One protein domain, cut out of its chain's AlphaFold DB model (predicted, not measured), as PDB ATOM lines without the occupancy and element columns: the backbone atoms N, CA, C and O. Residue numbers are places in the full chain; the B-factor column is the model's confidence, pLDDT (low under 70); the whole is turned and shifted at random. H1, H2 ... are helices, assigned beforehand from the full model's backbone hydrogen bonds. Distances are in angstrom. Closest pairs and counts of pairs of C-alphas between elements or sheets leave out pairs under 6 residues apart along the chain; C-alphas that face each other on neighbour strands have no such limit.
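This is residues 35 to 74 of the 143 residues of an uncharacterized protein of Pseudogymnoascus sp. 23342-1-I1 (UniProt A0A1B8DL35). Two helices, H1 and the shorter H2, run in opposite ways as a loose helical hairpin, a narrow V that is open at one end and joined at the other by a tight link. The two come near each other only beside the link, and the first residues of H1, 35 to 40, stick out with nothing packed on them. The printed part has 40 residues, with two named helices in the order H1, H2 and no named strand; the class is all helix. It is only just loose, close to compact, with a radius of gyration of the C-alphas of 11.0 A, and flat, spanning 35 by 21 by 8 A.

H1, residues 35 to 54, and H2, residues 59 to 72, only just touch, with 3 pairs of C-alphas within 8 A. H1 touches H2 with residues 48 to 52 alone, and H2 touches H1 with residues 61 to 65 alone. The closest C-alphas of the two are those of Glu 52 and Arg 62, 7.1 A apart. Their lines stand at a shallow tilt of 19 degrees, opposite ways, and their centres are 13.4 A apart. In both H1 and H2 every O i to N i+4 pair is within hydrogen-bond range.

H1 has 20 residues and begins with C-alpha 35 at (-44.540, 101.537, 24.454). It ends with C-alpha 54 at (-58.771, 102.207, -0.586), 28.8 A from the first. H2 has 14 residues and measures 20.3 A from C-alpha 59 to C-alpha 72, the latter at (-42.042, 92.968, 10.164).

The C-alphas farthest apart are those of Glu 35 and Gly 57, 34.7 A. The printed part has no cut, and the link from H1 to H2 is tight, with 4 residues. Residues 35 to 40, which belong to H1, and residues 53 to 60 stand free. The mean pLDDT of the printed part is 77.5; residues 51 to 57 and residue 74 are under 70.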
ATOM      1  N   GLU A  35     -43.124 101.174  24.595       79.00
ATOM      2  CA  GLU A  35     -44.540 101.537  24.454       79.00
ATOM      3  C   GLU A  35     -44.761 102.418  23.216       79.00
ATOM      4  O   GLU A  35     -45.667 102.163  22.416       79.00
ATOM      5  N   ASP A  36     -43.871 103.384  22.972       77.00
ATOM      6  CA  ASP A  36     -43.906 104.228  21.770       77.00
ATOM      7  C   ASP A  36     -43.711 103.401  20.491       77.00
ATOM      8  O   ASP A  36     -44.315 103.682  19.447       77.00
ATOM      9  N   LEU A  37     -42.901 102.341  20.564       77.62
ATOM     10  CA  LEU A  37     -42.706 101.406  19.460       77.62
ATOM     11  C   LEU A  37     -43.985 100.611  19.160       77.62
ATOM     12  O   LEU A  37     -44.353 100.470  17.989       77.62
ATOM     13  N   LEU A  38     -44.681 100.130  20.193       81.19
ATOM     14  CA  LEU A  38     -45.942  99.400  20.049       81.19
ATOM     15  C   LEU A  38     -47.055 100.298  19.503       81.19
ATOM     16  O   LEU A  38     -47.746  99.909  18.560       81.19
ATOM     17  N   VAL A  39     -47.188 101.525  20.017       83.38
ATOM     18  CA  VAL A  39     -48.143 102.519  19.501       83.38
ATOM     19  C   VAL A  39     -47.857 102.816  18.029       83.38
ATOM     20  O   VAL A  39     -48.765 102.775  17.193       83.38
ATOM     21  N   THR A  40     -46.586 103.018  17.674       85.12
ATOM     22  CA  THR A  40     -46.164 103.239  16.285       85.12
ATOM     23  C   THR A  40     -46.498 102.039  15.396       85.12
ATOM     24  O   THR A  40     -46.990 102.211  14.279       85.12
ATOM     25  N   GLN A  41     -46.286 100.815  15.883       84.19
ATOM     26  CA  GLN A  41     -46.600  99.589  15.153       84.19
ATOM     27  C   GLN A  41     -48.107  99.428  14.924       84.19
ATOM     28  O   GLN A  41     -48.530  99.098  13.810       84.19
ATOM     29  N   VAL A  42     -48.926  99.687  15.945       87.50
ATOM     30  CA  VAL A  42     -50.391  99.628  15.856       87.50
ATOM     31  C   VAL A  42     -50.906 100.673  14.867       87.50
ATOM     32  O   VAL A  42     -51.684 100.338  13.970       87.50
ATOM     33  N   MET A  43     -50.415 101.913  14.949       85.44
ATOM     34  CA  MET A  43     -50.795 102.983  14.023       85.44
ATOM     35  C   MET A  43     -50.373 102.690  12.581       85.44
ATOM     36  O   MET A  43     -51.175 102.847  11.660       85.44
ATOM     37  N   ALA A  44     -49.142 102.214  12.370       81.44
ATOM     38  CA  ALA A  44     -48.666 101.820  11.048       81.44
ATOM     39  C   ALA A  44     -49.518 100.685  10.463       81.44
ATOM     40  O   ALA A  44     -49.869 100.713   9.284       81.44
ATOM     41  N   THR A  45     -49.906  99.714  11.291       83.62
ATOM     42  CA  THR A  45     -50.752  98.591  10.873       83.62
ATOM     43  C   THR A  45     -52.156  99.058  10.481       83.62
ATOM     44  O   THR A  45     -52.649  98.666   9.425       83.62
ATOM     45  N   ALA A  46     -52.776  99.949  11.259       82.94
ATOM     46  CA  ALA A  46     -54.086 100.517  10.935       82.94
ATOM     47  C   ALA A  46     -54.061 101.377   9.657       82.94
ATOM     48  O   ALA A  46     -54.961 101.298   8.822       82.94
ATOM     49  N   ALA A  47     -53.006 102.170   9.453       78.56
ATOM     50  CA  ALA A  47     -52.847 102.953   8.228       78.56
ATOM     51  C   ALA A  47     -52.716 102.054   6.985       78.56
ATOM     52  O   ALA A  47     -53.260 102.371   5.925       78.56
ATOM     53  N   LEU A  48     -52.033 100.911   7.114       74.62
ATOM     54  CA  LEU A  48     -51.897  99.937   6.032       74.62
ATOM     55  C   LEU A  48     -53.229  99.269   5.685       74.62
ATOM     56  O   LEU A  48     -53.548  99.171   4.505       74.62
ATOM     57  N   THR A  49     -54.035  98.864   6.669       75.94
ATOM     58  CA  THR A  49     -55.344  98.235   6.406       75.94
ATOM     59  C   THR A  49     -56.343  99.210   5.779       75.94
ATOM     60  O   THR A  49     -57.102  98.832   4.881       75.94
ATOM     61  N   LEU A  50     -56.307 100.489   6.168       72.50
ATOM     62  CA  LEU A  50     -57.085 101.551   5.522       72.50
ATOM     63  C   LEU A  50     -56.634 101.799   4.075       72.50
ATOM     64  O   LEU A  50     -57.465 101.942   3.176       72.50
ATOM     65  N   LEU A  51     -55.323 101.789   3.820       67.06
ATOM     66  CA  LEU A  51     -54.787 101.899   2.465       67.06
ATOM     67  C   LEU A  51     -55.172 100.686   1.607       67.06
ATOM     68  O   LEU A  51     -55.449 100.842   0.424       67.06
ATOM     69  N   GLU A  52     -55.241  99.491   2.188       59.38
ATOM     70  CA  GLU A  52     -55.650  98.254   1.515       59.38
ATOM     71  C   GLU A  52     -57.143  98.264   1.134       59.38
ATOM     72  O   GLU A  52     -57.518  97.816   0.046       59.38
ATOM     73  N   SER A  53     -57.982  98.864   1.989       61.38
ATOM     74  CA  SER A  53     -59.390  99.175   1.712       61.38
ATOM     75  C   SER A  53     -59.540 100.135   0.523       61.38
ATOM     76  O   SER A  53     -60.328  99.859  -0.388       61.38
ATOM     77  N   ALA A  54     -58.743 101.207   0.483       61.38
ATOM     78  CA  ALA A  54     -58.771 102.207  -0.586       61.38
ATOM     79  C   ALA A  54     -58.106 101.720  -1.890       61.38
ATOM     80  O   ALA A  54     -58.505 102.098  -2.990       61.38
ATOM     81  N   ALA A  55     -57.108 100.842  -1.790       60.38
ATOM     82  CA  ALA A  55     -56.316 100.341  -2.910       60.38
ATOM     83  C   ALA A  55     -56.840  99.014  -3.476       60.38
ATOM     84  O   ALA A  55     -56.083  98.288  -4.129       60.38
ATOM     85  N   LYS A  56     -58.126  98.690  -3.278       58.97
ATOM     86  CA  LYS A  56     -58.754  97.411  -3.662       58.97
ATOM     87  C   LYS A  56     -58.566  97.009  -5.139       58.97
ATOM     88  O   LYS A  56     -58.766  95.839  -5.449       58.97
ATOM     89  N   GLY A  57     -58.085  97.895  -6.020       62.19
ATOM     90  CA  GLY A  57     -57.681  97.596  -7.406       62.19
ATOM     91  C   GLY A  57     -56.173  97.648  -7.732       62.19
ATOM     92  O   GLY A  57     -55.789  97.302  -8.845       62.19
ATOM     93  N   SER A  58     -55.287  98.056  -6.813       70.75
ATOM     94  CA  SER A  58     -53.858  98.254  -7.108       70.75
ATOM     95  C   SER A  58     -53.004  97.054  -6.694       70.75
ATOM     96  O   SER A  58     -52.564  96.932  -5.549       70.75
ATOM     97  N   ALA A  59     -52.707  96.178  -7.659       72.00
ATOM     98  CA  ALA A  59     -51.803  95.035  -7.479       72.00
ATOM     99  C   ALA A  59     -50.425  95.445  -6.920       72.00
ATOM    100  O   ALA A  59     -49.814  94.716  -6.137       72.00
ATOM    101  N   ARG A  60     -49.957  96.650  -7.272       73.81
ATOM    102  CA  ARG A  60     -48.690  97.210  -6.792       73.81
ATOM    103  C   ARG A  60     -48.719  97.527  -5.295       73.81
ATOM    104  O   ARG A  60     -47.735  97.249  -4.615       73.81
ATOM    105  N   VAL A  61     -49.825  98.068  -4.777       79.00
ATOM    106  CA  VAL A  61     -49.968  98.385  -3.342       79.00
ATOM    107  C   VAL A  61     -49.993  97.099  -2.517       79.00
ATOM    108  O   VAL A  61     -49.233  96.987  -1.558       79.00
ATOM    109  N   ARG A  62     -50.741  96.080  -2.965       78.94
ATOM    110  CA  ARG A  62     -50.767  94.763  -2.305       78.94
ATOM    111  C   ARG A  62     -49.382  94.113  -2.249       78.94
ATOM    112  O   ARG A  62     -48.979  93.606  -1.207       78.94
ATOM    113  N   ALA A  63     -48.612  94.169  -3.337       80.50
ATOM    114  CA  ALA A  63     -47.258  93.611  -3.372       80.50
ATOM    115  C   ALA A  63     -46.295  94.317  -2.397       80.50
ATOM    116  O   ALA A  63     -45.460  93.667  -1.760       80.50
ATOM    117  N   ILE A  64     -46.414  95.643  -2.262       85.38
ATOM    118  CA  ILE A  64     -45.606  96.438  -1.326       85.38
ATOM    119  C   ILE A  64     -45.996  96.116   0.120       85.38
ATOM    120  O   ILE A  64     -45.112  95.851   0.935       85.38
ATOM    121  N   GLN A  65     -47.293  96.041   0.421       83.75
ATOM    122  CA  GLN A  65     -47.791  95.689   1.749       83.75
ATOM    123  C   GLN A  65     -47.364  94.277   2.164       83.75
ATOM    124  O   GLN A  65     -46.784  94.099   3.231       83.75
ATOM    125  N   GLN A  66     -47.532  93.277   1.297       85.94
ATOM    126  CA  GLN A  66     -47.080  91.907   1.567       85.94
ATOM    127  C   GLN A  66     -45.564  91.821   1.781       85.94
ATOM    128  O   GLN A  66     -45.072  91.015   2.571       85.94
ATOM    129  N   ARG A  67     -44.778  92.635   1.071       87.81
ATOM    130  CA  ARG A  67     -43.329  92.716   1.294       87.81
ATOM    131  C   ARG A  67     -42.999  93.341   2.649       87.81
ATOM    132  O   ARG A  67     -42.056  92.884   3.285       87.81
ATOM    133  N   LEU A  68     -43.752  94.347   3.079       88.69
ATOM    134  CA  LEU A  68     -43.553  95.003   4.367       88.69
ATOM    135  C   LEU A  68     -43.957  94.093   5.532       88.69
ATOM    136  O   LEU A  68     -43.173  93.925   6.458       88.69
ATOM    137  N   LEU A  69     -45.101  93.413   5.434       87.81
ATOM    138  CA  LEU A  69     -45.552  92.435   6.429       87.81
ATOM    139  C   LEU A  69     -44.516  91.325   6.647       87.81
ATOM    140  O   LEU A  69     -44.151  91.037   7.781       87.81
ATOM    141  N   ARG A  70     -43.944  90.780   5.565       86.62
ATOM    142  CA  ARG A  70     -42.860  89.784   5.652       86.62
ATOM    143  C   ARG A  70     -41.592  90.310   6.323       86.62
ATOM    144  O   ARG A  70     -40.844  89.529   6.897       86.62
ATOM    145  N   ARG A  71     -41.323  91.614   6.225       86.69
ATOM    146  CA  ARG A  71     -40.177  92.244   6.897       86.69
ATOM    147  C   ARG A  71     -40.438  92.437   8.384       86.69
ATOM    148  O   ARG A  71     -39.537  92.188   9.171       86.69
ATOM    149  N   MET A  72     -41.654  92.830   8.756       81.69
ATOM    150  CA  MET A  72     -42.042  92.968  10.164       81.69
ATOM    151  C   MET A  72     -42.102  91.617  10.882       81.69
ATOM    152  O   MET A  72     -41.781  91.543  12.058       81.69
ATOM    153  N   GLN A  73     -42.461  90.545  10.172       81.38
ATOM    154  CA  GLN A  73     -42.504  89.187  10.725       81.38
ATOM    155  C   GLN A  73     -41.122  88.537  10.910       81.38
ATOM    156  O   GLN A  73     -41.071  87.407  11.372       81.38
ATOM    157  N   GLY A  74     -40.022  89.222  10.561       68.94
ATOM    158  CA  GLY A  74     -38.658  88.803  10.897       68.94
ATOM    159  C   GLY A  74     -38.308  87.372  10.478       68.94
ATOM    160  O   GLY A  74     -38.306  86.477  11.308       68.94
TER     161      GLY A  74